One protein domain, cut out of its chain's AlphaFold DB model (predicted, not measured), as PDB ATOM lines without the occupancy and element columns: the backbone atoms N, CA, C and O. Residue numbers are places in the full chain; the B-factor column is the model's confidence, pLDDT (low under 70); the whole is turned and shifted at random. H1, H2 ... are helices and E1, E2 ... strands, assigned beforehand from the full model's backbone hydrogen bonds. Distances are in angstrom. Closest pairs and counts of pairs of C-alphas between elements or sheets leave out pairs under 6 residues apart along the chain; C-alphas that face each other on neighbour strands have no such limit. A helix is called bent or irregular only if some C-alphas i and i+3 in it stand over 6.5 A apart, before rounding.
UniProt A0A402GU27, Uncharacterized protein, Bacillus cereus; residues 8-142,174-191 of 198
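Overview. This is residues 8 to 142 and 174 to 191 of the 198 residues of an uncharacterized protein of Bacillus cereus (UniProt A0A402GU27). Picture a twisted wall of three long strands, E1 to E3, extended by the short hairpin E4 and E5, with H1 and H2 side by side over one face. Beyond one end of E2 and E3 the helix H6 crosses, with H4 and H5 farther out, while H3 lies at the opposite end. The printed part has 153 residues, with eight named helices and five named strands that follow along the chain as H1 E1 E2 H2 H3 E3 H4 H5 H6 H7 E4 E5 H8; the mixed sheet runs E1 E2 E3 E5 E4, and the class is mixed, helices and strands. It is compact, radius of gyration of the C-alphas 16.3 A, spanning 51 by 34 by 28 A.

Along the chain. Start in the sheet: E1 is residues 33 to 39, 19.4 A; E2, 42 to 50, 26.4 A; E3, 81 to 89, 25.4 A; E5, 183 to 185; E4, 178 to 180. Find C-alpha 8 at (-12.484, -69.982, 65.253), where H1 begins; it runs to 29, 23.7 A, irregular, with C-alphas 21 and 24 9.1 A apart and a kink of 107 degrees near residue 23. H2, 54 to 69, 22.8 A, is only just irregular: C-alphas 56 and 59 are 6.6 A apart. H6, 113 to 130, 25.6 A, ends at C-alpha (-5.313, -98.585, 54.552). The shorter helices are H3, 74 to 77; H4, 92 to 99; H5, 104 to 107; H7, 136 to 139; H8, 187 to 190.

Arrangement. In the hairpin E1 and E2, antiparallel, find N 35 and O 46 at 2.9 A. E2 and E3 are parallel, N 45 and O 83 at 2.8 A; with H2 and H3 between, they form a strand-helix-strand unit, two parallel neighbours joined through helices, with a right-handed crossover. E3 and E5 are antiparallel, N 88 and O 184 at 3.4 A, as are E5 and E4, N 185 and O 178 at 2.7 A. H1 and H2 on one face make two layers, helices over a sheet, at heights of 8.7 and 9.7 A. They touch, C-alphas of Leu 14 and Leu 60 closest at 6.9 A, at a shallow tilt of 22 degrees, opposite ways. H7 only just touches H2, with 3 pairs of C-alphas within 8 A, the closest Leu 139 and Tyr 56 at 6.1 A. H3 touches H2 only at the corner, C-alphas of Gly 74 and Arg 68 closest at 5.3 A. H6 is close but not clearly touching H2, about perpendicular at 86 degrees, and likewise H4, at a steep tilt of 60 degrees. H5 only just touches H6, only at the corner, with 3 pairs. H8 is only just at the sheet's level, height 4.0 A. Each O i to N i+4 pair is within hydrogen-bond range in H4 and H6, 15 of 18 in H1 and 9 of 12 in H2; H3, H5, H7 and H8 are too short for one.

Size, cuts and confidence. The farthest C-alphas, Lys 72 and Asp 104, are 52.6 A apart. Residues 143 to 173 are not printed; C-alphas 142 and 174 are 18.9 A apart across this cut. The links printed whole are tight. Mean pLDDT of the printed part is 74.3; look for values under 70 at, among others, residues 68 to 82 and 174 to 191.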
ATOM      1  N   ALA A   8     -13.304 -69.820  66.448       75.38
ATOM      2  CA  ALA A   8     -12.484 -69.982  65.253       75.38
ATOM      3  C   ALA A   8     -11.031 -70.361  65.592       75.38
ATOM      4  O   ALA A   8     -10.451 -71.197  64.903       75.38
ATOM      5  N   GLU A   9     -10.454 -69.791  66.650       77.56
ATOM      6  CA  GLU A   9      -9.102 -70.103  67.112       77.56
ATOM      7  C   GLU A   9      -9.042 -71.480  67.781       77.56
ATOM      8  O   GLU A   9      -8.184 -72.287  67.430       77.56
ATOM      9  N   LEU A  10     -10.033 -71.817  68.613       76.31
ATOM     10  CA  LEU A  10     -10.196 -73.163  69.178       76.31
ATOM     11  C   LEU A  10     -10.229 -74.238  68.072       76.31
ATOM     12  O   LEU A  10      -9.517 -75.241  68.124       76.31
ATOM     13  N   SER A  11     -10.987 -73.985  67.002       80.62
ATOM     14  CA  SER A  11     -11.059 -74.879  65.838       80.62
ATOM     15  C   SER A  11      -9.734 -74.993  65.082       80.62
ATOM     16  O   SER A  11      -9.402 -76.069  64.582       80.62
ATOM     17  N   LYS A  12      -8.954 -73.906  64.984       84.38
ATOM     18  CA  LYS A  12      -7.612 -73.953  64.382       84.38
ATOM     19  C   LYS A  12      -6.654 -74.787  65.225       84.38
ATOM     20  O   LYS A  12      -5.909 -75.580  64.651       84.38
ATOM     21  N   GLN A  13      -6.688 -74.639  66.547       81.62
ATOM     22  CA  GLN A  13      -5.834 -75.398  67.460       81.62
ATOM     23  C   GLN A  13      -6.151 -76.896  67.404       81.62
ATOM     24  O   GLN A  13      -5.238 -77.700  67.226       81.62
ATOM     25  N   LEU A  14      -7.433 -77.273  67.404       81.44
ATOM     26  CA  LEU A  14      -7.851 -78.670  67.229       81.44
ATOM     27  C   LEU A  14      -7.435 -79.234  65.870       81.44
ATOM     28  O   LEU A  14      -6.892 -80.332  65.786       81.44
ATOM     29  N   ARG A  15      -7.608 -78.457  64.794       86.19
ATOM     30  CA  ARG A  15      -7.142 -78.849  63.458       86.19
ATOM     31  C   ARG A  15      -5.624 -79.034  63.406       86.19
ATOM     32  O   ARG A  15      -5.147 -79.906  62.683       86.19
ATOM     33  N   LYS A  16      -4.861 -78.204  64.122       87.00
ATOM     34  CA  LYS A  16      -3.405 -78.341  64.228       87.00
ATOM     35  C   LYS A  16      -3.052 -79.628  64.972       87.00
ATOM     36  O   LYS A  16      -2.336 -80.449  64.411       87.00
ATOM     37  N   LYS A  17      -3.649 -79.857  66.146       82.50
ATOM     38  CA  LYS A  17      -3.436 -81.078  66.933       82.50
ATOM     39  C   LYS A  17      -3.756 -82.343  66.134       82.50
ATOM     40  O   LYS A  17      -2.970 -83.279  66.174       82.50
ATOM     41  N   LEU A  18      -4.838 -82.350  65.350       82.75
ATOM     42  CA  LEU A  18      -5.163 -83.458  64.442       82.75
ATOM     43  C   LEU A  18      -4.034 -83.791  63.483       82.75
ATOM     44  O   LEU A  18      -3.686 -84.954  63.320       82.75
ATOM     45  N   LYS A  19      -3.477 -82.773  62.829       85.88
ATOM     46  CA  LYS A  19      -2.392 -82.966  61.864       85.88
ATOM     47  C   LYS A  19      -1.110 -83.423  62.542       85.88
ATOM     48  O   LYS A  19      -0.378 -84.195  61.935       85.88
ATOM     49  N   ASP A  20      -0.858 -82.961  63.762       85.38
ATOM     50  CA  ASP A  20       0.315 -83.356  64.541       85.38
ATOM     51  C   ASP A  20       0.202 -84.813  65.024       85.38
ATOM     52  O   ASP A  20       1.197 -85.526  65.063       85.38
ATOM     53  N   VAL A  21      -1.012 -85.261  65.361       82.44
ATOM     54  CA  VAL A  21      -1.288 -86.594  65.916       82.44
ATOM     55  C   VAL A  21      -1.485 -87.647  64.822       82.44
ATOM     56  O   VAL A  21      -0.835 -88.683  64.857       82.44
ATOM     57  N   LEU A  22      -2.355 -87.386  63.844       82.62
ATOM     58  CA  LEU A  22      -2.700 -88.329  62.770       82.62
ATOM     59  C   LEU A  22      -1.796 -88.197  61.536       82.62
ATOM     60  O   LEU A  22      -1.765 -89.072  60.678       82.62
ATOM     61  N   GLY A  23      -1.066 -87.090  61.404       87.31
ATOM     62  CA  GLY A  23      -0.317 -86.782  60.190       87.31
ATOM     63  C   GLY A  23      -1.195 -86.221  59.065       87.31
ATOM     64  O   GLY A  23      -2.405 -86.438  58.977       87.31
ATOM     65  N   LYS A  24      -0.566 -85.458  58.162       88.69
ATOM     66  CA  LYS A  24      -1.261 -84.792  57.042       88.69
ATOM     67  C   LYS A  24      -1.897 -85.781  56.064       88.69
ATOM     68  O   LYS A  24      -2.973 -85.492  55.547       88.69
ATOM     69  N   GLU A  25      -1.242 -86.916  55.828       89.44
ATOM     70  CA  GLU A  25      -1.707 -87.922  54.871       89.44
ATOM     71  C   GLU A  25      -3.010 -88.579  55.329       89.44
ATOM     72  O   GLU A  25      -3.961 -88.623  54.553       89.44
ATOM     73  N   ILE A  26      -3.115 -88.975  56.603       89.31
ATOM     74  CA  ILE A  26      -4.358 -89.537  57.159       89.31
ATOM     75  C   ILE A  26      -5.478 -88.503  57.129       89.31
ATOM     76  O   ILE A  26      -6.574 -88.800  56.657       89.31
ATOM     77  N   VAL A  27      -5.198 -87.271  57.570       88.94
ATOM     78  CA  VAL A  27      -6.182 -86.175  57.543       88.94
ATOM     79  C   VAL A  27      -6.729 -85.959  56.132       88.94
ATOM     80  O   VAL A  27      -7.928 -85.739  55.971       88.94
ATOM     81  N   LYS A  28      -5.873 -86.038  55.108       89.88
ATOM     82  CA  LYS A  28      -6.285 -85.903  53.709       89.88
ATOM     83  C   LYS A  28      -7.061 -87.127  53.222       89.88
ATOM     84  O   LYS A  28      -8.109 -86.957  52.610       89.88
ATOM     85  N   LYS A  29      -6.567 -88.336  53.495       89.88
ATOM     86  CA  LYS A  29      -7.159 -89.596  53.029       89.88
ATOM     87  C   LYS A  29      -8.566 -89.815  53.583       89.88
ATOM     88  O   LYS A  29      -9.461 -90.163  52.826       89.88
ATOM     89  N   HIS A  30      -8.768 -89.527  54.864       89.75
ATOM     90  CA  HIS A  30     -10.060 -89.656  55.543       89.75
ATOM     91  C   HIS A  30     -10.898 -88.370  55.500       89.75
ATOM     92  O   HIS A  30     -11.860 -88.231  56.252       89.75
ATOM     93  N   SER A  31     -10.528 -87.402  54.648       91.06
ATOM     94  CA  SER A  31     -11.238 -86.126  54.470       91.06
ATOM     95  C   SER A  31     -11.610 -85.432  55.790       91.06
ATOM     96  O   SER A  31     -12.689 -84.850  55.927       91.06
ATOM     97  N   ILE A  32     -10.710 -85.492  56.780       89.06
ATOM     98  CA  ILE A  32     -10.998 -85.027  58.135       89.06
ATOM     99  C   ILE A  32     -11.113 -83.502  58.124       89.06
ATOM    100  O   ILE A  32     -10.180 -82.783  57.748       89.06
ATOM    101  N   SER A  33     -12.261 -82.988  58.560       89.12
ATOM    102  CA  SER A  33     -12.570 -81.561  58.542       89.12
ATOM    103  C   SER A  33     -13.032 -81.085  59.915       89.12
ATOM    104  O   SER A  33     -13.814 -81.750  60.577       89.12
ATOM    105  N   VAL A  34     -12.534 -79.923  60.344       87.62
ATOM    106  CA  VAL A  34     -12.931 -79.269  61.603       87.62
ATOM    107  C   VAL A  34     -13.537 -77.920  61.261       87.62
ATOM    108  O   VAL A  34     -12.862 -77.091  60.634       87.62
ATOM    109  N   ARG A  35     -14.787 -77.687  61.657       85.25
ATOM    110  CA  ARG A  35     -15.540 -76.458  61.376       85.25
ATOM    111  C   ARG A  35     -16.168 -75.926  62.656       85.25
ATOM    112  O   ARG A  35     -16.737 -76.695  63.414       85.25
ATOM    113  N   SER A  36     -16.119 -74.616  62.868       82.56
ATOM    114  CA  SER A  36     -16.908 -73.969  63.916       82.56
ATOM    115  C   SER A  36     -18.225 -73.438  63.369       82.56
ATOM    116  O   SER A  36     -18.281 -72.929  62.247       82.56
ATOM    117  N   LYS A  37     -19.282 -73.491  64.181       78.38
ATOM    118  CA  LYS A  37     -20.571 -72.859  63.884       78.38
ATOM    119  C   LYS A  37     -21.110 -72.155  65.123       78.38
ATOM    120  O   LYS A  37     -21.282 -72.775  66.164       78.38
ATOM    121  N   ARG A  38     -21.402 -70.859  65.007       73.56
ATOM    122  CA  ARG A  38     -22.081 -70.086  66.060       73.56
ATOM    123  C   ARG A  38     -23.593 -70.153  65.862       73.56
ATOM    124  O   ARG A  38     -24.059 -70.135  64.723       73.56
ATOM    125  N   TYR A  39     -24.346 -70.211  66.952       71.25
ATOM    126  CA  TYR A  39     -25.807 -70.143  66.958       71.25
ATOM    127  C   TYR A  39     -26.279 -69.369  68.199       71.25
ATOM    128  O   TYR A  39     -25.484 -69.051  69.081       71.25
ATOM    129  N   SER A  40     -27.569 -69.035  68.270       61.72
ATOM    130  CA  SER A  40     -28.126 -68.147  69.305       61.72
ATOM    131  C   SER A  40     -27.905 -68.610  70.753       61.72
ATOM    132  O   SER A  40     -27.962 -67.785  71.655       61.72
ATOM    133  N   GLY A  41     -27.627 -69.899  70.982       62.84
ATOM    134  CA  GLY A  41     -27.425 -70.491  72.311       62.84
ATOM    135  C   GLY A  41     -26.012 -71.015  72.589       62.84
ATOM    136  O   GLY A  41     -25.824 -71.730  73.577       62.84
ATOM    137  N   GLY A  42     -25.032 -70.734  71.723       69.81
ATOM    138  CA  GLY A  42     -23.670 -71.232  71.907       69.81
ATOM    139  C   GLY A  42     -22.860 -71.354  70.623       69.81
ATOM    140  O   GLY A  42     -23.123 -70.710  69.606       69.81
ATOM    141  N   THR A  43     -21.819 -72.178  70.679       72.56
ATOM    142  CA  THR A  43     -20.984 -72.484  69.517       72.56
ATOM    143  C   THR A  43     -20.669 -73.970  69.460       72.56
ATOM    144  O   THR A  43     -20.427 -74.604  70.476       72.56
ATOM    145  N   SER A  44     -20.644 -74.530  68.261       77.31
ATOM    146  CA  SER A  44     -20.231 -75.904  68.030       77.31
ATOM    147  C   SER A  44     -18.888 -75.954  67.320       77.31
ATOM    148  O   SER A  44     -18.571 -75.086  66.497       77.31
ATOM    149  N   ILE A  45     -18.107 -76.979  67.635       80.56
ATOM    150  CA  ILE A  45     -17.003 -77.450  66.811       80.56
ATOM    151  C   ILE A  45     -17.420 -78.798  66.256       80.56
ATOM    152  O   ILE A  45     -17.606 -79.747  67.005       80.56
ATOM    153  N   ASN A  46     -17.540 -78.864  64.941       85.06
ATOM    154  CA  ASN A  46     -17.949 -80.058  64.231       85.06
ATOM    155  C   ASN A  46     -16.713 -80.665  63.577       85.06
ATOM    156  O   ASN A  46     -16.010 -79.995  62.809       85.06
ATOM    157  N   VAL A  47     -16.463 -81.929  63.877       85.62
ATOM    158  CA  VAL A  47     -15.416 -82.746  63.283       85.62
ATOM    159  C   VAL A  47     -16.091 -83.780  62.404       85.62
ATOM    160  O   VAL A  47     -16.894 -84.569  62.884       85.62
ATOM    161  N   SER A  48     -15.769 -83.775  61.118       89.69
ATOM    162  CA  SER A  48     -16.235 -84.785  60.173       89.69
ATOM    163  C   SER A  48     -15.067 -85.649  59.716       89.69
ATOM    164  O   SER A  48     -14.007 -85.098  59.417       89.69
ATOM    165  N   ALA A  49     -15.262 -86.956  59.588       89.75
ATOM    166  CA  ALA A  49     -14.304 -87.871  58.969       89.75
ATOM    167  C   ALA A  49     -15.015 -88.884  58.064       89.75
ATOM    168  O   ALA A  49     -16.217 -89.110  58.208       89.75
ATOM    169  N   VAL A  50     -14.263 -89.479  57.140       91.19
ATOM    170  CA  VAL A  50     -14.744 -90.510  56.216       91.19
ATOM    171  C   VAL A  50     -13.993 -91.817  56.447       91.19
ATOM    172  O   VAL A  50     -12.769 -91.801  56.591       91.19
ATOM    173  N   ASP A  51     -14.716 -92.939  56.470       90.31
ATOM    174  CA  ASP A  51     -14.172 -94.308  56.532       90.31
ATOM    175  C   ASP A  51     -13.127 -94.515  57.637       90.31
ATOM    176  O   ASP A  51     -12.055 -95.090  57.426       90.31
ATOM    177  N   MET A  52     -13.419 -93.987  58.824       86.56
ATOM    178  CA  MET A  52     -12.530 -94.009  59.981       86.56
ATOM    179  C   MET A  52     -13.299 -94.481  61.215       86.56
ATOM    180  O   MET A  52     -14.495 -94.239  61.322       86.56
ATOM    181  N   SER A  53     -12.625 -95.139  62.157       84.88
ATOM    182  CA  SER A  53     -13.225 -95.411  63.469       84.88
ATOM    183  C   SER A  53     -13.243 -94.151  64.335       84.88
ATOM    184  O   SER A  53     -12.306 -93.343  64.302       84.88
ATOM    185  N   LYS A  54     -14.282 -94.008  65.164       80.75
ATOM    186  CA  LYS A  54     -14.388 -92.902  66.127       80.75
ATOM    187  C   LYS A  54     -13.269 -92.885  67.159       80.75
ATOM    188  O   LYS A  54     -12.912 -91.809  67.634       80.75
ATOM    189  N   ASP A  55     -12.675 -94.036  67.460       77.75
ATOM    190  CA  ASP A  55     -11.636 -94.156  68.485       77.75
ATOM    191  C   ASP A  55     -10.405 -93.309  68.139       77.75
ATOM    192  O   ASP A  55      -9.826 -92.649  69.003       77.75
ATOM    193  N   TYR A  56     -10.062 -93.213  66.854       79.06
ATOM    194  CA  TYR A  56      -8.943 -92.387  66.390       79.06
ATOM    195  C   TYR A  56      -9.214 -90.887  66.469       79.06
ATOM    196  O   TYR A  56      -8.283 -90.079  66.463       79.06
ATOM    197  N   LEU A  57     -10.483 -90.505  66.584       78.19
ATOM    198  CA  LEU A  57     -10.899 -89.130  66.818       78.19
ATOM    199  C   LEU A  57     -11.057 -88.835  68.311       78.19
ATOM    200  O   LEU A  57     -11.150 -87.671  68.678       78.19
ATOM    201  N   LEU A  58     -11.005 -89.828  69.201       71.94
ATOM    202  CA  LEU A  58     -11.212 -89.632  70.640       71.94
ATOM    203  C   LEU A  58     -10.078 -88.824  71.301       71.94
ATOM    204  O   LEU A  58     -10.297 -88.102  72.278       71.94
ATOM    205  N   ALA A  59      -8.881 -88.837  70.703       67.00
ATOM    206  CA  ALA A  59      -7.787 -87.930  71.054       67.00
ATOM    207  C   ALA A  59      -8.181 -86.442  70.926       67.00
ATOM    208  O   ALA A  59      -7.680 -85.601  71.677       67.00
ATOM    209  N   LEU A  60      -9.111 -86.109  70.020       69.50
ATOM    210  CA  LEU A  60      -9.640 -84.753  69.884       69.50
ATOM    211  C   LEU A  60     -10.464 -84.321  71.072       69.50
ATOM    212  O   LEU A  60     -10.410 -83.156  71.442       69.50
ATOM    213  N   SER A  61     -11.223 -85.234  71.659       70.56
ATOM    214  CA  SER A  61     -12.119 -84.918  72.763       70.56
ATOM    215  C   SER A  61     -11.330 -84.553  74.012       70.56
ATOM    216  O   SER A  61     -11.658 -83.580  74.690       70.56
ATOM    217  N   LYS A  62     -10.213 -85.251  74.259       72.31
ATOM    218  CA  LYS A  62      -9.263 -84.891  75.324       72.31
ATOM    219  C   LYS A  62      -8.660 -83.504  75.097       72.31
ATOM    220  O   LYS A  62      -8.612 -82.696  76.023       72.31
ATOM    221  N   GLU A  63      -8.227 -83.212  73.870       72.00
ATOM    222  CA  GLU A  63      -7.665 -81.899  73.538       72.00
ATOM    223  C   GLU A  63      -8.722 -80.788  73.614       72.00
ATOM    224  O   GLU A  63      -8.447 -79.714  74.141       72.00
ATOM    225  N   PHE A  64      -9.940 -81.043  73.140       75.25
ATOM    226  CA  PHE A  64     -11.062 -80.114  73.218       75.25
ATOM    227  C   PHE A  64     -11.375 -79.758  74.670       75.25
ATOM    228  O   PHE A  64     -11.444 -78.576  74.997       75.25
ATOM    229  N   GLU A  65     -11.480 -80.748  75.560       72.31
ATOM    230  CA  GLU A  65     -11.694 -80.510  76.991       72.31
ATOM    231  C   GLU A  65     -10.541 -79.728  77.631       72.31
ATOM    232  O   GLU A  65     -10.780 -78.815  78.425       72.31
ATOM    233  N   ARG A  66      -9.292 -80.035  77.256       73.25
ATOM    234  CA  ARG A  66      -8.109 -79.296  77.718       73.25
ATOM    235  C   ARG A  66      -8.187 -77.823  77.318       73.25
ATOM    236  O   ARG A  66      -8.007 -76.954  78.163       73.25
ATOM    237  N   LEU A  67      -8.484 -77.543  76.050       70.00
ATOM    238  CA  LEU A  67      -8.580 -76.183  75.515       70.00
ATOM    239  C   LEU A  67      -9.807 -75.422  76.039       70.00
ATOM    240  O   LEU A  67      -9.751 -74.208  76.219       70.00
ATOM    241  N   ARG A  68     -10.908 -76.128  76.313       68.06
ATOM    242  CA  ARG A  68     -12.122 -75.563  76.915       68.06
ATOM    243  C   ARG A  68     -11.884 -75.095  78.353       68.06
ATOM    244  O   ARG A  68     -12.462 -74.092  78.760       68.06
ATOM    245  N   LYS A  69     -11.061 -75.824  79.115       67.25
ATOM    246  CA  LYS A  69     -10.740 -75.539  80.526       67.25
ATOM    247  C   LYS A  69      -9.534 -74.617  80.717       67.25
ATOM    248  O   LYS A  69      -9.350 -74.106  81.819       67.25
ATOM    249  N   ASP A  70      -8.705 -74.428  79.691       66.12
ATOM    250  CA  ASP A  70      -7.532 -73.553  79.757       66.12
ATOM    251  C   ASP A  70      -7.979 -72.112  80.073       66.12
ATOM    252  O   ASP A  70      -8.777 -71.561  79.327       66.12
ATOM    253  N   PRO A  71      -7.497 -71.470  81.151       57.50
ATOM    254  CA  PRO A  71      -7.920 -70.128  81.555       57.50
ATOM    255  C   PRO A  71      -7.698 -69.040  80.499       57.50
ATOM    256  O   PRO A  71      -8.385 -68.021  80.531       57.50
ATOM    257  N   LYS A  72      -6.744 -69.231  79.575       60.41
ATOM    258  CA  LYS A  72      -6.461 -68.266  78.506       60.41
ATOM    259  C   LYS A  72      -7.519 -68.327  77.414       60.41
ATOM    260  O   LYS A  72      -8.055 -67.285  77.068       60.41
ATOM    261  N   THR A  73      -7.859 -69.524  76.934       56.22
ATOM    262  CA  THR A  73      -8.892 -69.772  75.905       56.22
ATOM    263  C   THR A  73     -10.299 -69.972  76.483       56.22
ATOM    264  O   THR A  73     -11.289 -69.899  75.762       56.22
ATOM    265  N   GLY A  74     -10.412 -70.198  77.787       48.12
ATOM    266  CA  GLY A  74     -11.634 -70.492  78.538       48.12
ATOM    267  C   GLY A  74     -12.515 -69.271  78.783       48.12
ATOM    268  O   GLY A  74     -13.676 -69.418  79.159       48.12
ATOM    269  N   ASP A  75     -12.026 -68.068  78.475       45.41
ATOM    270  CA  ASP A  75     -12.853 -66.855  78.409       45.41
ATOM    271  C   ASP A  75     -13.863 -66.897  77.242       45.41
ATOM    272  O   ASP A  75     -14.849 -66.163  77.256       45.41
ATOM    273  N   VAL A  76     -13.704 -67.825  76.283       50.94
ATOM    274  CA  VAL A  76     -14.761 -68.200  75.318       50.94
ATOM    275  C   VAL A  76     -15.987 -68.805  76.037       50.94
ATOM    276  O   VAL A  76     -17.104 -68.754  75.524       50.94
ATOM    277  N   GLY A  77     -15.786 -69.369  77.234       45.44
ATOM    278  CA  GLY A  77     -16.752 -70.152  78.005       45.44
ATOM    279  C   GLY A  77     -17.475 -69.410  79.133       45.44
ATOM    280  O   GLY A  77     -18.332 -70.011  79.774       45.44
ATOM    281  N   LYS A  78     -17.208 -68.119  79.379       46.69
ATOM    282  CA  LYS A  78     -17.937 -67.368  80.425       46.69
ATOM    283  C   LYS A  78     -19.376 -66.988  80.046       46.69
ATOM    284  O   LYS A  78     -20.112 -66.513  80.903       46.69
ATOM    285  N   GLY A  79     -19.798 -67.224  78.800       42.03
ATOM    286  CA  GLY A  79     -21.175 -66.937  78.373       42.03
ATOM    287  C   GLY A  79     -21.759 -67.826  77.273       42.03
ATOM    288  O   GLY A  79     -22.911 -67.624  76.906       42.03
ATOM    289  N   GLY A  80     -21.017 -68.799  76.729       52.19
ATOM    290  CA  GLY A  80     -21.481 -69.616  75.602       52.19
ATOM    291  C   GLY A  80     -21.216 -71.104  75.798       52.19
ATOM    292  O   GLY A  80     -20.086 -71.508  76.055       52.19
ATOM    293  N   ASN A  81     -22.250 -71.928  75.624       63.78
ATOM    294  CA  ASN A  81     -22.105 -73.379  75.552       63.78
ATOM    295  C   ASN A  81     -21.253 -73.737  74.326       63.78
ATOM    296  O   ASN A  81     -21.716 -73.563  73.198       63.78
ATOM    297  N   VAL A  82     -20.021 -74.212  74.534       68.38
ATOM    298  CA  VAL A  82     -19.186 -74.767  73.458       68.38
ATOM    299  C   VAL A  82     -19.244 -76.288  73.508       68.38
ATOM    300  O   VAL A  82     -18.929 -76.870  74.548       68.38
ATOM    301  N   PHE A  83     -19.629 -76.920  72.398       74.75
ATOM    302  CA  PHE A  83     -19.704 -78.378  72.275       74.75
ATOM    303  C   PHE A  83     -18.878 -78.913  71.105       74.75
ATOM    304  O   PHE A  83     -18.647 -78.204  70.123       74.75
ATOM    305  N   LEU A  84     -18.439 -80.165  71.237       76.94
ATOM    306  CA  LEU A  84     -17.770 -80.932  70.195       76.94
ATOM    307  C   LEU A  84     -18.761 -81.950  69.625       76.94
ATOM    308  O   LEU A  84     -19.291 -82.774  70.366       76.94
ATOM    309  N   ASP A  85     -18.982 -81.879  68.322       81.94
ATOM    310  CA  ASP A  85     -19.758 -82.839  67.545       81.94
ATOM    311  C   ASP A  85     -18.782 -83.603  66.645       81.94
ATOM    312  O   ASP A  85     -17.982 -82.992  65.929       81.94
ATOM    313  N   VAL A  86     -18.804 -84.932  66.723       82.38
ATOM    314  CA  VAL A  86     -17.990 -85.807  65.879       82.38
ATOM    315  C   VAL A  86     -18.932 -86.643  65.034       82.38
ATOM    316  O   VAL A  86     -19.713 -87.436  65.553       82.38
ATOM    317  N   THR A  87     -18.805 -86.460  63.726       85.12
ATOM    318  CA  THR A  87     -19.582 -87.116  62.685       85.12
ATOM    319  C   THR A  87     -18.650 -87.968  61.833       85.12
ATOM    320  O   THR A  87     -17.659 -87.475  61.288       85.12
ATOM    321  N   ILE A  88     -18.982 -89.241  61.673       86.38
ATOM    322  CA  ILE A  88     -18.266 -90.144  60.767       86.38
ATOM    323  C   ILE A  88     -19.221 -90.575  59.678       86.38
ATOM    324  O   ILE A  88     -20.312 -91.042  59.983       86.38
ATOM    325  N   THR A  89     -18.807 -90.406  58.429       89.94
ATOM    326  CA  THR A  89     -19.556 -90.858  57.260       89.94
ATOM    327  C   THR A  89     -18.835 -92.038  56.633       89.94
ATOM    328  O   THR A  89     -17.644 -91.954  56.341       89.94
ATOM    329  N   TYR A  90     -19.559 -93.122  56.400       88.50
ATOM    330  CA  TYR A  90     -19.032 -94.274  55.679       88.50
ATOM    331  C   TYR A  90     -19.407 -94.197  54.198       88.50
ATOM    332  O   TYR A  90     -20.558 -93.908  53.864       88.50
ATOM    333  N   SER A  91     -18.423 -94.404  53.324       89.94
ATOM    334  CA  SER A  91     -18.598 -94.450  51.875       89.94
ATOM    335  C   SER A  91     -19.319 -95.722  51.437       89.94
ATOM    336  O   SER A  91     -19.333 -96.725  52.154       89.94
ATOM    337  N   ASP A  92     -19.888 -95.705  50.233       89.88
ATOM    338  CA  ASP A  92     -20.562 -96.881  49.677       89.88
ATOM    339  C   ASP A  92     -19.593 -98.062  49.526       89.88
ATOM    340  O   ASP A  92     -19.948 -99.191  49.846       89.88
ATOM    341  N   ASP A  93     -18.339 -97.815  49.132       89.12
ATOM    342  CA  ASP A  93     -17.308 -98.856  49.013       89.12
ATOM    343  C   ASP A  93     -16.984 -99.507  50.365       89.12
ATOM    344  O   ASP A  93     -16.837-100.733  50.463       89.12
ATOM    345  N   PHE A  94     -16.908 -98.694  51.424       91.75
ATOM    346  CA  PHE A  94     -16.748 -99.187  52.785       91.75
ATOM    347  C   PHE A  94     -17.949-100.035  53.202       91.75
ATOM    348  O   PHE A  94     -17.772-101.161  53.670       91.75
ATOM    349  N   MET A  95     -19.164 -99.516  53.004       89.12
ATOM    350  CA  MET A  95     -20.398-100.190  53.408       89.12
ATOM    351  C   MET A  95     -20.617-101.490  52.634       89.12
ATOM    352  O   MET A  95     -21.016-102.487  53.226       89.12
ATOM    353  N   ASN A  96     -20.277-101.524  51.346       89.81
ATOM    354  CA  ASN A  96     -20.305-102.739  50.537       89.81
ATOM    355  C   ASN A  96     -19.332-103.785  51.089       89.81
ATOM    356  O   ASN A  96     -19.714-104.934  51.296       89.81
ATOM    357  N   SER A  97     -18.095-103.382  51.391       89.38
ATOM    358  CA  SER A  97     -17.085-104.284  51.955       89.38
ATOM    359  C   SER A  97     -17.487-104.824  53.328       89.38
ATOM    360  O   SER A  97     -17.253-105.995  53.614       89.38
ATOM    361  N   PHE A  98     -18.098-103.983  54.164       90.06
ATOM    362  CA  PHE A  98     -18.615-104.367  55.473       90.06
ATOM    363  C   PHE A  98     -19.777-105.358  55.348       90.06
ATOM    364  O   PHE A  98     -19.737-106.432  55.940       90.06
ATOM    365  N   ASN A  99     -20.773-105.050  54.516       87.56
ATOM    366  CA  ASN A  99     -21.953-105.895  54.335       87.56
ATOM    367  C   ASN A  99     -21.618-107.265  53.724       87.56
ATOM    368  O   ASN A  99     -22.323-108.229  53.989       87.56
ATOM    369  N   MET A 100     -20.542-107.378  52.937       86.81
ATOM    370  CA  MET A 100     -20.087-108.659  52.378       86.81
ATOM    371  C   MET A 100     -19.535-109.638  53.420       86.81
ATOM    372  O   MET A 100     -19.436-110.830  53.130       86.81
ATOM    373  N   ILE A 101     -19.114-109.147  54.585       83.38
ATOM    374  CA  ILE A 101     -18.513-109.970  55.642       83.38
ATOM    375  C   ILE A 101     -19.374-110.042  56.906       83.38
ATOM    376  O   ILE A 101     -19.011-110.748  57.845       83.38
ATOM    377  N   LEU A 102     -20.465-109.276  56.951       85.12
ATOM    378  CA  LEU A 102     -21.347-109.188  58.102       85.12
ATOM    379  C   LEU A 102     -22.310-110.380  58.129       85.12
ATOM    380  O   LEU A 102     -22.783-110.822  57.086       85.12
ATOM    381  N   ASP A 103     -22.618-110.878  59.326       80.12
ATOM    382  CA  ASP A 103     -23.646-111.906  59.518       80.12
ATOM    383  C   ASP A 103     -25.015-111.396  59.025       80.12
ATOM    384  O   ASP A 103     -25.446-110.288  59.371       80.12
ATOM    385  N   ASP A 104     -25.721-112.227  58.254       75.94
ATOM    386  CA  ASP A 104     -27.064-111.957  57.732       75.94
ATOM    387  C   ASP A 104     -28.054-111.515  58.821       75.94
ATOM    388  O   ASP A 104     -28.963-110.722  58.561       75.94
ATOM    389  N   ARG A 105     -27.892-111.983  60.065       74.00
ATOM    390  CA  ARG A 105     -28.731-111.554  61.196       74.00
ATOM    391  C   ARG A 105     -28.560-110.072  61.511       74.00
ATOM    392  O   ARG A 105     -29.551-109.384  61.731       74.00
ATOM    393  N   LEU A 106     -27.326-109.573  61.479       75.50
ATOM    394  CA  LEU A 106     -27.010-108.179  61.786       75.50
ATOM    395  C   LEU A 106     -27.366-107.241  60.629       75.50
ATOM    396  O   LEU A 106     -27.739-106.094  60.870       75.50
ATOM    397  N   LEU A 107     -27.335-107.724  59.382       73.06
ATOM    398  CA  LEU A 107     -27.801-106.961  58.215       73.06
ATOM    399  C   LEU A 107     -29.280-106.556  58.320       73.06
ATOM    400  O   LEU A 107     -29.668-105.503  57.813       73.06
ATOM    401  N   ASN A 108     -30.094-107.366  58.999       76.31
ATOM    402  CA  ASN A 108     -31.520-107.105  59.191       76.31
ATOM    403  C   ASN A 108     -31.821-106.165  60.377       76.31
ATOM    404  O   ASN A 108     -32.951-105.693  60.502       76.31
ATOM    405  N   GLU A 109     -30.821-105.833  61.202       76.50
ATOM    406  CA  GLU A 109     -30.937-104.906  62.337       76.50
ATOM    407  C   GLU A 109     -29.836-103.820  62.316       76.50
ATOM    408  O   GLU A 109     -29.018-103.720  63.234       76.50
ATOM    409  N   PRO A 110     -29.824-102.928  61.305       67.50
ATOM    410  CA  PRO A 110     -28.735-101.966  61.071       67.50
ATOM    411  C   PRO A 110     -28.610-100.852  62.130       67.50
ATOM    412  O   PRO A 110     -27.726 -99.999  62.056       67.50
ATOM    413  N   SER A 111     -29.503-100.831  63.120       70.50
ATOM    414  CA  SER A 111     -29.473 -99.921  64.271       70.50
ATOM    415  C   SER A 111     -29.191-100.630  65.600       70.50
ATOM    416  O   SER A 111     -29.199 -99.978  66.644       70.50
ATOM    417  N   GLY A 112     -28.978-101.949  65.582       77.12
ATOM    418  CA  GLY A 112     -28.654-102.732  66.770       77.12
ATOM    419  C   GLY A 112     -27.282-102.365  67.336       77.12
ATOM    420  O   GLY A 112     -26.359-102.026  66.595       77.12
ATOM    421  N   GLY A 113     -27.131-102.449  68.662       78.69
ATOM    422  CA  GLY A 113     -25.849-102.197  69.336       78.69
ATOM    423  C   GLY A 113     -24.708-103.049  68.770       78.69
ATOM    424  O   GLY A 113     -23.609-102.543  68.549       78.69
ATOM    425  N   GLU A 114     -25.004-104.311  68.456       80.88
ATOM    426  CA  GLU A 114     -24.063-105.266  67.863       80.88
ATOM    427  C   GLU A 114     -23.624-104.850  66.453       80.88
ATOM    428  O   GLU A 114     -22.427-104.785  66.185       80.88
ATOM    429  N   TYR A 115     -24.556-104.444  65.582       83.19
ATOM    430  CA  TYR A 115     -24.233-103.923  64.245       83.19
ATOM    431  C   TYR A 115     -23.258-102.739  64.314       83.19
ATOM    432  O   TYR A 115     -22.300-102.639  63.547       83.19
ATOM    433  N   ILE A 116     -23.490-101.828  65.262       82.19
ATOM    434  CA  ILE A 116     -22.660-100.637  65.456       82.19
ATOM    435  C   ILE A 116     -21.260-101.029  65.935       82.19
ATOM    436  O   ILE A 116     -20.277-100.473  65.445       82.19
ATOM    437  N   ALA A 117     -21.164-101.969  66.877       83.69
ATOM    438  CA  ALA A 117     -19.893-102.462  67.398       83.69
ATOM    439  C   ALA A 117     -19.068-103.177  66.314       83.69
ATOM    440  O   ALA A 117     -17.869-102.917  66.179       83.69
ATOM    441  N   GLU A 118     -19.715-104.001  65.489       86.50
ATOM    442  CA  GLU A 118     -19.078-104.669  64.351       86.50
ATOM    443  C   GLU A 118     -18.604-103.663  63.298       86.50
ATOM    444  O   GLU A 118     -17.461-103.721  62.842       86.50
ATOM    445  N   ARG A 119     -19.430-102.658  62.972       88.19
ATOM    446  CA  ARG A 119     -19.046-101.594  62.032       88.19
ATOM    447  C   ARG A 119     -17.848-100.791  62.532       88.19
ATOM    448  O   ARG A 119     -16.969-100.455  61.741       88.19
ATOM    449  N   GLU A 120     -17.785-100.488  63.826       86.69
ATOM    450  CA  GLU A 120     -16.637 -99.796  64.427       86.69
ATOM    451  C   GLU A 120     -15.372-100.655  64.409       86.69
ATOM    452  O   GLU A 120     -14.301-100.166  64.040       86.69
ATOM    453  N   THR A 121     -15.492-101.943  64.736       87.88
ATOM    454  CA  THR A 121     -14.375-102.896  64.677       87.88
ATOM    455  C   THR A 121     -13.840-103.005  63.252       87.88
ATOM    456  O   THR A 121     -12.632-102.876  63.017       87.88
ATOM    457  N   PHE A 122     -14.739-103.132  62.274       89.94
ATOM    458  CA  PHE A 122     -14.387-103.134  60.863       89.94
ATOM    459  C   PHE A 122     -13.744-101.809  60.434       89.94
ATOM    460  O   PHE A 122     -12.699-101.826  59.785       89.94
ATOM    461  N   ALA A 123     -14.284-100.660  60.854       89.12
ATOM    462  CA  ALA A 123     -13.708 -99.344  60.579       89.12
ATOM    463  C   ALA A 123     -12.283 -99.200  61.132       89.12
ATOM    464  O   ALA A 123     -11.413 -98.644  60.455       89.12
ATOM    465  N   LYS A 124     -12.018 -99.733  62.331       88.56
ATOM    466  CA  LYS A 124     -10.689 -99.731  62.955       88.56
ATOM    467  C   LYS A 124      -9.698-100.536  62.113       88.56
ATOM    468  O   LYS A 124      -8.671-100.001  61.689       88.56
ATOM    469  N   ILE A 125     -10.041-101.783  61.787       89.19
ATOM    470  CA  ILE A 125      -9.205-102.679  60.969       89.19
ATOM    471  C   ILE A 125      -8.982-102.094  59.569       89.19
ATOM    472  O   ILE A 125      -7.849-102.052  59.081       89.19
ATOM    473  N   HIS A 126     -10.045-101.603  58.930       88.88
ATOM    474  CA  HIS A 126      -9.998-100.999  57.602       88.88
ATOM    475  C   HIS A 126      -9.084 -99.770  57.576       88.88
ATOM    476  O   HIS A 126      -8.274 -99.618  56.660       88.88
ATOM    477  N   CYS A 127      -9.158 -98.914  58.598       87.12
ATOM    478  CA  CYS A 127      -8.295 -97.745  58.728       87.12
ATOM    479  C   CYS A 127      -6.818 -98.138  58.909       87.12
ATOM    480  O   CYS A 127      -5.964 -97.570  58.228       87.12
ATOM    481  N   ILE A 128      -6.507 -99.142  59.740       87.88
ATOM    482  CA  ILE A 128      -5.133 -99.655  59.913       87.88
ATOM    483  C   ILE A 128      -4.594-100.209  58.592       87.88
ATOM    484  O   ILE A 128      -3.530 -99.798  58.129       87.88
ATOM    485  N   LYS A 129      -5.355-101.098  57.943       88.06
ATOM    486  CA  LYS A 129      -4.962-101.741  56.680       88.06
ATOM    487  C   LYS A 129      -4.681-100.717  55.582       88.06
ATOM    488  O   LYS A 129      -3.750-100.882  54.800       88.06
ATOM    489  N   ASN A 130      -5.472 -99.648  55.534       86.25
ATOM    490  CA  ASN A 130      -5.313 -98.585  54.552       86.25
ATOM    491  C   ASN A 130      -4.201 -97.587  54.891       86.25
ATOM    492  O   ASN A 130      -3.829 -96.795  54.025       86.25
ATOM    493  N   ASN A 131      -3.653 -97.601  56.103       86.12
ATOM    494  CA  ASN A 131      -2.611 -96.675  56.534       86.12
ATOM    495  C   ASN A 131      -1.457 -97.433  57.222       86.12
ATOM    496  O   ASN A 131      -1.134 -97.136  58.370       86.12
ATOM    497  N   PRO A 132      -0.790 -98.383  56.531       86.38
ATOM    498  CA  PRO A 132       0.162 -99.313  57.154       86.38
ATOM    499  C   PRO A 132       1.417 -98.638  57.725       86.38
ATOM    500  O   PRO A 132       2.088 -99.197  58.583       86.38
ATOM    501  N   ASN A 133       1.738 -97.429  57.257       86.31
ATOM    502  CA  ASN A 133       2.903 -96.668  57.711       86.31
ATOM    503  C   ASN A 133       2.608 -95.783  58.930       86.31
ATOM    504  O   ASN A 133       3.495 -95.066  59.393       86.31
ATOM    505  N   PHE A 134       1.363 -95.772  59.412       85.19
ATOM    506  CA  PHE A 134       0.983 -95.008  60.586       85.19
ATOM    507  C   PHE A 134       0.832 -95.922  61.795       85.19
ATOM    508  O   PHE A 134       0.160 -96.949  61.761       85.19
ATOM    509  N   ASP A 135       1.451 -95.501  62.887       83.56
ATOM    510  CA  ASP A 135       1.429 -96.219  64.146       83.56
ATOM    511  C   ASP A 135       0.208 -95.799  64.976       83.56
ATOM    512  O   ASP A 135       0.247 -94.828  65.736       83.56
ATOM    513  N   PHE A 136      -0.891 -96.535  64.800       78.81
ATOM    514  CA  PHE A 136      -2.152 -96.296  65.506       78.81
ATOM    515  C   PHE A 136      -2.090 -96.610  67.006       78.81
ATOM    516  O   PHE A 136      -2.941 -96.107  67.737       78.81
ATOM    517  N   SER A 137      -1.082 -97.351  67.485       76.88
ATOM    518  CA  SER A 137      -0.923 -97.643  68.921       76.88
ATOM    519  C   SER A 137      -0.735 -96.369  69.752       76.88
ATOM    520  O   SER A 137      -1.182 -96.280  70.888       76.88
ATOM    521  N   LYS A 138      -0.179 -95.313  69.145       71.50
ATOM    522  CA  LYS A 138      -0.009 -93.986  69.764       71.50
ATOM    523  C   LYS A 138      -1.320 -93.249  70.033       71.50
ATOM    524  O   LYS A 138      -1.312 -92.228  70.719       71.50
ATOM    525  N   LEU A 139      -2.417 -93.708  69.434       70.75
ATOM    526  CA  LEU A 139      -3.752 -93.137  69.597       70.75
ATOM    527  C   LEU A 139      -4.621 -93.953  70.539       70.75
ATOM    528  O   LEU A 139      -5.670 -93.458  70.952       70.75
ATOM    529  N   GLU A 140      -4.219 -95.189  70.837       61.81
ATOM    530  CA  GLU A 140      -4.964 -96.030  71.754       61.81
ATOM    531  C   GLU A 140      -4.940 -95.371  73.126       61.81
ATOM    532  O   GLU A 140      -3.905 -95.034  73.699       61.81
ATOM    533  N   ILE A 141      -6.137 -95.073  73.603       55.88
ATOM    534  CA  ILE A 141      -6.335 -94.553  74.937       55.88
ATOM    535  C   ILE A 141      -6.297 -95.764  75.845       55.88
ATOM    536  O   ILE A 141      -7.037 -96.707  75.580       55.88
ATOM    537  N   ASP A 142      -5.475 -95.713  76.897       42.31
ATOM    538  CA  ASP A 142      -5.551 -96.668  78.002       42.31
ATOM    539  C   ASP A 142      -7.022 -96.849  78.393       42.31
ATOM    540  O   ASP A 142      -7.643 -95.970  78.995       42.31
ATOM    541  N   GLU A 174     -25.438 -94.920  79.769       33.81
ATOM    542  CA  GLU A 174     -24.369 -94.680  78.820       33.81
ATOM    543  C   GLU A 174     -24.838 -93.656  77.778       33.81
ATOM    544  O   GLU A 174     -25.993 -93.691  77.332       33.81
ATOM    545  N   PRO A 175     -23.982 -92.688  77.424       36.31
ATOM    546  CA  PRO A 175     -24.335 -91.678  76.446       36.31
ATOM    547  C   PRO A 175     -24.694 -92.337  75.112       36.31
ATOM    548  O   PRO A 175     -23.852 -92.939  74.449       36.31
ATOM    549  N   LYS A 176     -25.963 -92.209  74.717       32.47
ATOM    550  CA  LYS A 176     -26.485 -92.789  73.479       32.47
ATOM    551  C   LYS A 176     -25.832 -92.120  72.274       32.47
ATOM    552  O   LYS A 176     -26.131 -90.966  71.980       32.47
ATOM    553  N   LEU A 177     -24.969 -92.852  71.574       39.50
ATOM    554  CA  LEU A 177     -24.552 -92.513  70.213       39.50
ATOM    555  C   LEU A 177     -25.814 -92.333  69.367       39.50
ATOM    556  O   LEU A 177     -26.633 -93.250  69.284       39.50
ATOM    557  N   TYR A 178     -26.004 -91.153  68.783       40.53
ATOM    558  CA  TYR A 178     -27.122 -90.934  67.879       40.53
ATOM    559  C   TYR A 178     -26.670 -91.368  66.490       40.53
ATOM    560  O   TYR A 178     -25.641 -90.926  66.001       40.53
ATOM    561  N   ILE A 179     -27.382 -92.295  65.864       38.03
ATOM    562  CA  ILE A 179     -27.011 -92.799  64.541       38.03
ATOM    563  C   ILE A 179     -28.133 -92.434  63.597       38.03
ATOM    564  O   ILE A 179     -29.291 -92.773  63.837       38.03
ATOM    565  N   LYS A 180     -27.784 -91.709  62.538       41.88
ATOM    566  CA  LYS A 180     -28.702 -91.361  61.464       41.88
ATOM    567  C   LYS A 180     -28.081 -91.816  60.153       41.88
ATOM    568  O   LYS A 180     -27.089 -91.245  59.708       41.88
ATOM    569  N   ASP A 181     -28.661 -92.846  59.550       53.56
ATOM    570  CA  ASP A 181     -28.173 -93.446  58.307       53.56
ATOM    571  C   ASP A 181     -26.700 -93.912  58.441       53.56
ATOM    572  O   ASP A 181     -26.348 -94.645  59.368       53.56
ATOM    573  N   ASN A 182     -25.812 -93.447  57.556       40.62
ATOM    574  CA  ASN A 182     -24.373 -93.741  57.581       40.62
ATOM    575  C   ASN A 182     -23.573 -92.814  58.512       40.62
ATOM    576  O   ASN A 182     -22.346 -92.772  58.420       40.62
ATOM    577  N   VAL A 183     -24.254 -92.040  59.362       43.44
ATOM    578  CA  VAL A 183     -23.642 -91.073  60.271       43.44
ATOM    579  C   VAL A 183     -23.743 -91.548  61.712       43.44
ATOM    580  O   VAL A 183     -24.839 -91.753  62.230       43.44
ATOM    581  N   ILE A 184     -22.591 -91.664  62.374       50.84
ATOM    582  CA  ILE A 184     -22.514 -91.762  63.837       50.84
ATOM    583  C   ILE A 184     -22.300 -90.353  64.388       50.84
ATOM    584  O   ILE A 184     -21.255 -89.753  64.143       50.84
ATOM    585  N   ASP A 185     -23.287 -89.845  65.121       49.47
ATOM    586  CA  ASP A 185     -23.208 -88.657  65.965       49.47
ATOM    587  C   ASP A 185     -22.783 -89.091  67.378       49.47
ATOM    588  O   ASP A 185     -23.534 -89.680  68.166       49.47
ATOM    589  N   ALA A 186     -21.513 -88.821  67.682       48.62
ATOM    590  CA  ALA A 186     -20.898 -89.132  68.963       48.62
ATOM    591  C   ALA A 186     -21.032 -88.005  70.001       48.62
ATOM    592  O   ALA A 186     -20.427 -88.092  71.069       48.62
ATOM    593  N   THR A 187     -21.838 -86.968  69.743       49.41
ATOM    594  CA  THR A 187     -21.993 -85.799  70.629       49.41
ATOM    595  C   THR A 187     -22.347 -86.198  72.063       49.41
ATOM    596  O   THR A 187     -21.837 -85.604  73.014       49.41
ATOM    597  N   ALA A 188     -23.169 -87.236  72.247       41.59
ATOM    598  CA  ALA A 188     -23.572 -87.702  73.571       41.59
ATOM    599  C   ALA A 188     -22.391 -88.195  74.425       41.59
ATOM    600  O   ALA A 188     -22.378 -87.931  75.628       41.59
ATOM    601  N   LEU A 189     -21.377 -88.850  73.829       41.38
ATOM    602  CA  LEU A 189     -20.188 -89.337  74.555       41.38
ATOM    603  C   LEU A 189     -19.443 -88.194  75.259       41.38
ATOM    604  O   LEU A 189     -18.757 -88.412  76.257       41.38
ATOM    605  N   PHE A 190     -19.620 -86.969  74.766       47.94
ATOM    606  CA  PHE A 190     -18.906 -85.776  75.202       47.94
ATOM    607  C   PHE A 190     -19.743 -84.847  76.094       47.94
ATOM    608  O   PHE A 190     -19.238 -83.825  76.551       47.94
ATOM    609  N   GLN A 191     -20.999 -85.198  76.404       43.88
ATOM    610  CA  GLN A 191     -21.864 -84.414  77.300       43.88
ATOM    611  C   GLN A 191     -21.764 -84.808  78.785       43.88
ATOM    612  O   GLN A 191     -22.483 -84.242  79.614       43.88
TER     613      GLN A 191